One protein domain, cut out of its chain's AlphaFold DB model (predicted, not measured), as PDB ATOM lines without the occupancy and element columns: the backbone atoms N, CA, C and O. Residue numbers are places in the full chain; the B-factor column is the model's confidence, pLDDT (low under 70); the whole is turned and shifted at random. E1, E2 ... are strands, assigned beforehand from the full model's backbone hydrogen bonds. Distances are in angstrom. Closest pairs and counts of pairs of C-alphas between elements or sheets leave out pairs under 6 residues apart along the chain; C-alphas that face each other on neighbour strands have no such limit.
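What this domain is: This is residues 3 to 64 of the 134 residues of the protein "LPD11 domain-containing protein" of Bacteroidales bacterium (UniProt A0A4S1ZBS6). A single strongly twisted sheet of six strands makes the body: E1 to E5 fold back and forth side by side, and E6 crosses to the other edge to pair with the first part of E1. From edge to edge the strands' lines turn by 145 degrees but the way across by 4 degrees, and the long link of residues 29 to 40 makes a wide loop between E3 and E4. The printed part has 62 residues, with no named helix and six strands, E1 E2 E3 E4 E5 E6 along the chain; the sheet's order is E5 E4 E3 E2 E1 E6, mixed, and the class is all strand. The whole is compact, with a radius of gyration of the C-alphas of 10.1 A, and rounded, spanning 26 by 25 by 20 A.

Where its parts are: E1, residues 3 to 10, begins with C-alpha 3 at (140.849, 146.603, 184.414), measures 19.0 A and bends by 56 degrees at residue 6. E2 is residues 16 to 19, 10.6 A, and E3 is residues 25 to 28, 10.5 A. E4, residues 41 to 45, measures 13.3 A from C-alpha 41 at (132.730, 143.607, 190.832). E5, residues 50 to 54, measures 11.8 A, and E6, residues 59 to 63, measures 13.5 A and ends with C-alpha 63 at (135.968, 156.714, 184.021).

How they stand to each other: E1 to E5 form a meander, each strand the antiparallel neighbour of the one before. The pairing of E1 is staggered: residues 3 to 6 pair with E6 and residues 6 to 10 with E2. E1 and E6 are parallel at 47 degrees, with N 5 and O 61 at 2.8 A within hydrogen-bond range. The hairpin of E1 and E2 is antiparallel at 132 degrees, with N 8 and O 17 at 2.8 A. In the hairpin of E2 and E3, at 152 degrees, N 18 and O 26 are 2.8 A apart. In the hairpin of E3 and E4, at 131 degrees, N 42 and O 27 are 2.8 A apart. In the hairpin of E4 and E5, also at 131 degrees, N 52 and O 43 are 2.8 A apart. The edge strands E5 and E6 are apart.

The domain as a whole: The C-alphas of Asp 47 and Asp 58, the two farthest apart, are 27.9 A from each other. The printed part, residues 3 to 64, has no cut. The link from E3 to E4 is long, 12 residues; the other four are tight. The mean pLDDT of the printed part is 89.4, and no printed residue is under 70.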
ATOM      1  N   LEU A   3     142.109 146.499 185.146       91.94
ATOM      2  CA  LEU A   3     140.849 146.603 184.414       91.94
ATOM      3  C   LEU A   3     140.463 148.076 184.267       91.94
ATOM      4  O   LEU A   3     140.383 148.798 185.259       91.94
ATOM      5  N   LYS A   4     140.235 148.511 183.027       94.56
ATOM      6  CA  LYS A   4     139.708 149.842 182.721       94.56
ATOM      7  C   LYS A   4     138.224 149.743 182.430       94.56
ATOM      8  O   LYS A   4     137.810 148.915 181.620       94.56
ATOM      9  N   LEU A   5     137.443 150.574 183.102       95.19
ATOM     10  CA  LEU A   5     135.992 150.543 183.071       95.19
ATOM     11  C   LEU A   5     135.428 151.941 182.841       95.19
ATOM     12  O   LEU A   5     135.950 152.933 183.335       95.19
ATOM     13  N   THR A   6     134.293 152.012 182.165       95.31
ATOM     14  CA  THR A   6     133.463 153.213 182.101       95.31
ATOM     15  C   THR A   6     132.186 152.969 182.892       95.31
ATOM     16  O   THR A   6     131.506 151.965 182.678       95.31
ATOM     17  N   PHE A   7     131.843 153.875 183.808       93.12
ATOM     18  CA  PHE A   7     130.561 153.865 184.505       93.12
ATOM     19  C   PHE A   7     129.427 154.193 183.528       93.12
ATOM     20  O   PHE A   7     129.480 155.169 182.786       93.12
ATOM     21  N   THR A   8     128.381 153.368 183.525       91.44
ATOM     22  CA  THR A   8     127.258 153.453 182.570       91.44
ATOM     23  C   THR A   8     125.900 153.587 183.263       91.44
ATOM     24  O   THR A   8     124.856 153.296 182.675       91.44
ATOM     25  N   GLY A   9     125.897 154.010 184.528       88.69
ATOM     26  CA  GLY A   9     124.692 154.143 185.342       88.69
ATOM     27  C   GLY A   9     124.440 152.922 186.224       88.69
ATOM     28  O   GLY A   9     125.367 152.278 186.707       88.69
ATOM     29  N   LYS A  10     123.164 152.615 186.466       88.50
ATOM     30  CA  LYS A  10     122.734 151.464 187.271       88.50
ATOM     31  C   LYS A  10     121.977 150.456 186.413       88.50
ATOM     32  O   LYS A  10     121.318 150.842 185.448       88.50
ATOM     33  N   CYS A  11     122.074 149.170 186.738       88.00
ATOM     34  CA  CYS A  11     121.220 148.154 186.125       88.00
ATOM     35  C   CYS A  11     119.799 148.188 186.720       88.00
ATOM     36  O   CYS A  11     119.530 148.929 187.668       88.00
ATOM     37  N   GLY A  12     118.885 147.369 186.183       81.62
ATOM     38  CA  GLY A  12     117.500 147.282 186.669       81.62
ATOM     39  C   GLY A  12     117.377 146.847 188.136       81.62
ATOM     40  O   GLY A  12     116.415 147.214 188.802       81.62
ATOM     41  N   LEU A  13     118.385 146.142 188.660       84.38
ATOM     42  CA  LEU A  13     118.485 145.746 190.070       84.38
ATOM     43  C   LEU A  13     119.106 146.839 190.963       84.38
ATOM     44  O   LEU A  13     119.230 146.665 192.169       84.38
ATOM     45  N   GLY A  14     119.500 147.978 190.384       86.00
ATOM     46  CA  GLY A  14     120.049 149.123 191.111       86.00
ATOM     47  C   GLY A  14     121.560 149.082 191.364       86.00
ATOM     48  O   GLY A  14     122.088 150.059 191.911       86.00
ATOM     49  N   TYR A  15     122.260 148.025 190.943       90.31
ATOM     50  CA  TYR A  15     123.720 147.932 191.042       90.31
ATOM     51  C   TYR A  15     124.406 148.920 190.087       90.31
ATOM     52  O   TYR A  15     123.963 149.040 188.937       90.31
ATOM     53  N   PRO A  16     125.478 149.620 190.511       91.81
ATOM     54  CA  PRO A  16     126.376 150.326 189.600       91.81
ATOM     55  C   PRO A  16     126.837 149.406 188.465       91.81
ATOM     56  O   PRO A  16     127.242 148.269 188.706       91.81
ATOM     57  N   LYS A  17     126.747 149.895 187.228       92.94
ATOM     58  CA  LYS A  17     127.010 149.138 186.004       92.94
ATOM     59  C   LYS A  17     128.171 149.758 185.241       92.94
ATOM     60  O   LYS A  17     128.191 150.966 184.999       92.94
ATOM     61  N   TYR A  18     129.080 148.915 184.781       94.62
ATOM     62  CA  TYR A  18     130.300 149.312 184.093       94.62
ATOM     63  C   TYR A  18     130.466 148.558 182.781       94.62
ATOM     64  O   TYR A  18     129.891 147.483 182.599       94.62
ATOM     65  N   LYS A  19     131.274 149.111 181.881       95.50
ATOM     66  CA  LYS A  19     131.647 148.480 180.615       95.50
ATOM     67  C   LYS A  19     133.152 148.620 180.389       95.50
ATOM     68  O   LYS A  19     133.689 149.685 180.681       95.50
ATOM     69  N   ASP A  20     133.820 147.572 179.914       95.06
ATOM     70  CA  ASP A  20     135.225 147.656 179.487       95.06
ATOM     71  C   ASP A  20     135.353 148.102 178.014       95.06
ATOM     72  O   ASP A  20     134.360 148.284 177.303       95.06
ATOM     73  N   GLU A  21     136.591 148.264 177.540       93.50
ATOM     74  CA  GLU A  21     136.891 148.650 176.151       93.50
ATOM     75  C   GLU A  21     136.434 147.598 175.118       93.50
ATOM     76  O   GLU A  21     136.061 147.951 174.000       93.50
ATOM     77  N   ALA A  22     136.426 146.311 175.488       93.19
ATOM     78  CA  ALA A  22     135.954 145.212 174.637       93.19
ATOM     79  C   ALA A  22     134.417 145.109 174.592       93.19
ATOM     80  O   ALA A  22     133.842 144.416 173.753       93.19
ATOM     81  N   GLY A  23     133.746 145.834 175.480       92.25
ATOM     82  CA  GLY A  23     132.311 145.921 175.603       92.25
ATOM     83  C   GLY A  23     131.667 144.908 176.543       92.25
ATOM     84  O   GLY A  23     130.435 144.853 176.590       92.25
ATOM     85  N   HIS A  24     132.459 144.168 177.316       93.44
ATOM     86  CA  HIS A  24     131.962 143.349 178.409       93.44
ATOM     87  C   HIS A  24     131.382 144.232 179.508       93.44
ATOM     88  O   HIS A  24     131.883 145.319 179.800       93.44
ATOM     89  N   VAL A  25     130.305 143.747 180.117       94.56
ATOM     90  CA  VAL A  25     129.560 144.476 181.139       94.56
ATOM     91  C   VAL A  25     129.815 143.856 182.504       94.56
ATOM     92  O   VAL A  25     129.900 142.635 182.652       94.56
ATOM     93  N   TYR A  26     129.896 144.726 183.502       94.69
ATOM     94  CA  TYR A  26     130.144 144.370 184.889       94.69
ATOM     95  C   TYR A  26     129.171 145.107 185.802       94.69
ATOM     96  O   TYR A  26     128.704 146.201 185.476       94.69
ATOM     97  N   VAL A  27     128.893 144.526 186.962       94.56
ATOM     98  CA  VAL A  27     128.094 145.155 188.018       94.56
ATOM     99  C   VAL A  27     128.832 145.086 189.346       94.56
ATOM    100  O   VAL A  27     129.524 144.110 189.617       94.56
ATOM    101  N   ASP A  28     128.697 146.123 190.162       93.62
ATOM    102  CA  ASP A  28     129.227 146.151 191.528       93.62
ATOM    103  C   ASP A  28     128.104 145.850 192.523       93.62
ATOM    104  O   ASP A  28     127.190 146.657 192.705       93.62
ATOM    105  N   VAL A  29     128.139 144.662 193.127       92.19
ATOM    106  CA  VAL A  29     127.042 144.172 193.981       92.19
ATOM    107  C   VAL A  29     127.128 144.664 195.425       92.19
ATOM    108  O   VAL A  29     126.129 144.614 196.136       92.19
ATOM    109  N   ASP A  30     128.280 145.203 195.834       88.62
ATOM    110  CA  ASP A  30     128.521 145.683 197.202       88.62
ATOM    111  C   ASP A  30     128.130 147.162 197.397       88.62
ATOM    112  O   ASP A  30     128.319 147.727 198.472       88.62
ATOM    113  N   PHE A  31     127.522 147.784 196.378       72.88
ATOM    114  CA  PHE A  31     127.007 149.159 196.404       72.88
ATOM    115  C   PHE A  31     128.033 150.201 196.870       72.88
ATOM    116  O   PHE A  31     127.743 150.999 197.765       72.88
ATOM    117  N   SER A  32     129.208 150.261 196.234       72.00
ATOM    118  CA  SER A  32     130.182 151.305 196.556       72.00
ATOM    119  C   SER A  32     129.564 152.709 196.501       72.00
ATOM    120  O   SER A  32     128.894 153.099 195.537       72.00
ATOM    121  N   ASP A  33     129.819 153.504 197.545       72.50
ATOM    122  CA  ASP A  33     129.357 154.892 197.614       72.50
ATOM    123  C   ASP A  33     130.015 155.785 196.560       72.50
ATOM    124  O   ASP A  33     129.396 156.736 196.071       72.50
ATOM    125  N   ASP A  34     131.248 155.460 196.191       82.75
ATOM    126  CA  ASP A  34     131.953 156.052 195.066       82.75
ATOM    127  C   ASP A  34     132.017 155.010 193.939       82.75
ATOM    128  O   ASP A  34     132.775 154.041 194.057       82.75
ATOM    129  N   PRO A  35     131.257 155.173 192.840       84.00
ATOM    130  CA  PRO A  35     131.280 154.227 191.727       84.00
ATOM    131  C   PRO A  35     132.638 154.193 191.015       84.00
ATOM    132  O   PRO A  35     132.892 153.298 190.219       84.00
ATOM    133  N   ARG A  36     133.565 155.111 191.319       86.75
ATOM    134  CA  ARG A  36     134.944 155.014 190.825       86.75
ATOM    135  C   ARG A  36     135.765 153.941 191.542       86.75
ATOM    136  O   ARG A  36     136.875 153.636 191.120       86.75
ATOM    137  N   LYS A  37     135.244 153.391 192.643       88.19
ATOM    138  CA  LYS A  37     135.917 152.413 193.505       88.19
ATOM    139  C   LYS A  37     135.006 151.205 193.759       88.19
ATOM    140  O   LYS A  37     134.561 151.013 194.893       88.19
ATOM    141  N   PRO A  38     134.682 150.403 192.730       90.00
ATOM    142  CA  PRO A  38     133.870 149.205 192.914       90.00
ATOM    143  C   PRO A  38     134.591 148.204 193.824       90.00
ATOM    144  O   PRO A  38     135.806 148.030 193.720       90.00
ATOM    145  N   THR A  39     133.844 147.562 194.722       89.06
ATOM    146  CA  THR A  39     134.402 146.644 195.734       89.06
ATOM    147  C   THR A  39     133.921 145.202 195.570       89.06
ATOM    148  O   THR A  39     134.660 144.284 195.925       89.06
ATOM    149  N   GLY A  40     132.772 144.996 194.917       91.75
ATOM    150  CA  GLY A  40     132.171 143.695 194.627       91.75
ATOM    151  C   GLY A  40     131.898 143.501 193.138       91.75
ATOM    152  O   GLY A  40     130.768 143.212 192.738       91.75
ATOM    153  N   LEU A  41     132.909 143.685 192.284       94.25
ATOM    154  CA  LEU A  41     132.730 143.607 190.832       94.25
ATOM    155  C   LEU A  41     132.434 142.169 190.365       94.25
ATOM    156  O   LEU A  41     133.177 141.238 190.671       94.25
ATOM    157  N   HIS A  42     131.379 141.999 189.575       95.56
ATOM    158  CA  HIS A  42     130.967 140.731 188.976       95.56
ATOM    159  C   HIS A  42     130.757 140.883 187.470       95.56
ATOM    160  O   HIS A  42     130.339 141.939 186.990       95.56
ATOM    161  N   THR A  43     131.011 139.811 186.717       94.88
ATOM    162  CA  THR A  43     130.493 139.683 185.350       94.88
ATOM    163  C   THR A  43     128.973 139.575 185.376       94.88
ATOM    164  O   THR A  43     128.380 139.243 186.405       94.88
ATOM    165  N   VAL A  44     128.337 139.841 184.238       94.31
ATOM    166  CA  VAL A  44     126.881 139.729 184.099       94.31
ATOM    167  C   VAL A  44     126.473 138.529 183.252       94.31
ATOM    168  O   VAL A  44     127.199 138.127 182.340       94.31
ATOM    169  N   MET A  45     125.280 137.998 183.516       88.62
ATOM    170  CA  MET A  45     124.593 137.037 182.659       88.62
ATOM    171  C   MET A  45     123.168 137.493 182.328       88.62
ATOM    172  O   MET A  45     122.503 138.151 183.131       88.62
ATOM    173  N   GLY A  46     122.711 137.118 181.131       81.12
ATOM    174  CA  GLY A  46     121.378 137.446 180.628       81.12
ATOM    175  C   GLY A  46     121.143 138.941 180.389       81.12
ATOM    176  O   GLY A  46     121.995 139.793 180.642       81.12
ATOM    177  N   ASP A  47     119.943 139.260 179.910       78.62
ATOM    178  CA  ASP A  47     119.562 140.631 179.545       78.62
ATOM    179  C   ASP A  47     119.238 141.513 180.764       78.62
ATOM    180  O   ASP A  47     119.187 142.740 180.664       78.62
ATOM    181  N   PHE A  48     119.050 140.900 181.936       78.44
ATOM    182  CA  PHE A  48     118.729 141.591 183.188       78.44
ATOM    183  C   PHE A  48     119.960 141.995 184.007       78.44
ATOM    184  O   PHE A  48     119.809 142.567 185.088       78.44
ATOM    185  N   TYR A  49     121.168 141.775 183.476       85.94
ATOM    186  CA  TYR A  49     122.432 142.099 184.143       85.94
ATOM    187  C   TYR A  49     122.570 141.412 185.509       85.94
ATOM    188  O   TYR A  49     122.999 142.030 186.488       85.94
ATOM    189  N   GLU A  50     122.175 140.141 185.579       88.12
ATOM    190  CA  GLU A  50     122.289 139.348 186.799       88.12
ATOM    191  C   GLU A  50     123.772 139.084 187.101       88.12
ATOM    192  O   GLU A  50     124.512 138.706 186.185       88.12
ATOM    193  N   PRO A  51     124.240 139.291 188.345       92.56
ATOM    194  CA  PRO A  51     125.620 138.993 188.711       92.56
ATOM    195  C   PRO A  51     125.928 137.504 188.518       92.56
ATOM    196  O   PRO A  51     125.207 136.652 189.033       92.56
ATOM    197  N   ALA A  52     127.011 137.189 187.806       92.31
ATOM    198  CA  ALA A  52     127.419 135.817 187.511       92.31
ATOM    199  C   ALA A  52     128.658 135.399 188.314       92.31
ATOM    200  O   ALA A  52     128.552 134.682 189.309       92.31
ATOM    201  N   HIS A  53     129.851 135.838 187.898       93.75
ATOM    202  CA  HIS A  53     131.107 135.442 188.535       93.75
ATOM    203  C   HIS A  53     131.868 136.653 189.082       93.75
ATOM    204  O   HIS A  53     131.980 137.658 188.377       93.75
ATOM    205  N   PRO A  54     132.423 136.570 190.308       94.50
ATOM    206  CA  PRO A  54     133.230 137.646 190.868       94.50
ATOM    207  C   PRO A  54     134.492 137.855 190.031       94.50
ATOM    208  O   PRO A  54     135.177 136.901 189.649       94.50
ATOM    209  N   VAL A  55     134.820 139.117 189.778       93.06
ATOM    210  CA  VAL A  55     136.027 139.514 189.060       93.06
ATOM    211  C   VAL A  55     137.147 139.728 190.065       93.06
ATOM    212  O   VAL A  55     137.049 140.559 190.963       93.06
ATOM    213  N   LYS A  56     138.243 138.984 189.901       88.81
ATOM    214  CA  LYS A  56     139.480 139.210 190.654       88.81
ATOM    215  C   LYS A  56     140.436 140.043 189.811       88.81
ATOM    216  O   LYS A  56     140.893 139.583 188.768       88.81
ATOM    217  N   CYS A  57     140.751 141.243 190.272       84.94
ATOM    218  CA  CYS A  57     141.736 142.127 189.656       84.94
ATOM    219  C   CYS A  57     142.495 142.907 190.730       84.94
ATOM    220  O   CYS A  57     141.966 143.150 191.813       84.94
ATOM    221  N   ASP A  58     143.722 143.307 190.407       85.31
ATOM    222  CA  ASP A  58     144.606 143.994 191.356       85.31
ATOM    223  C   ASP A  58     144.394 145.513 191.325       85.31
ATOM    224  O   ASP A  58     144.607 146.195 192.321       85.31
ATOM    225  N   GLU A  59     143.965 146.044 190.177       88.81
ATOM    226  CA  GLU A  59     143.760 147.474 189.955       88.81
ATOM    227  C   GLU A  59     142.540 147.695 189.055       88.81
ATOM    228  O   GLU A  59     142.410 147.059 188.002       88.81
ATOM    229  N   ILE A  60     141.661 148.611 189.467       91.31
ATOM    230  CA  ILE A  60     140.495 149.052 188.697       91.31
ATOM    231  C   ILE A  60     140.613 150.555 188.485       91.31
ATOM    232  O   ILE A  60     140.764 151.315 189.441       91.31
ATOM    233  N   GLU A  61     140.510 150.974 187.232       92.25
ATOM    234  CA  GLU A  61     140.414 152.374 186.839       92.25
ATOM    235  C   GLU A  61     139.035 152.601 186.224       92.25
ATOM    236  O   GLU A  61     138.658 151.910 185.275       92.25
ATOM    237  N   VAL A  62     138.266 153.530 186.793       91.38
ATOM    238  CA  VAL A  62     136.904 153.831 186.347       91.38
ATOM    239  C   VAL A  62     136.812 155.269 185.853       91.38
ATOM    240  O   VAL A  62     137.120 156.209 186.586       91.38
ATOM    241  N   GLU A  63     136.299 155.432 184.641       90.50
ATOM    242  CA  GLU A  63     135.968 156.714 184.021       90.50
ATOM    243  C   GLU A  63     134.444 156.910 183.916       90.50
ATOM    244  O   GLU A  63     133.658 155.990 184.151       90.50
ATOM    245  N   GLY A  64     133.996 158.115 183.552       82.38
ATOM    246  CA  GLY A  64     132.576 158.409 183.299       82.38
ATOM    247  C   GLY A  64     131.737 158.781 184.527       82.38
ATOM    248  O   GLY A  64     130.554 159.067 184.375       82.38
TER     249      GLY A  64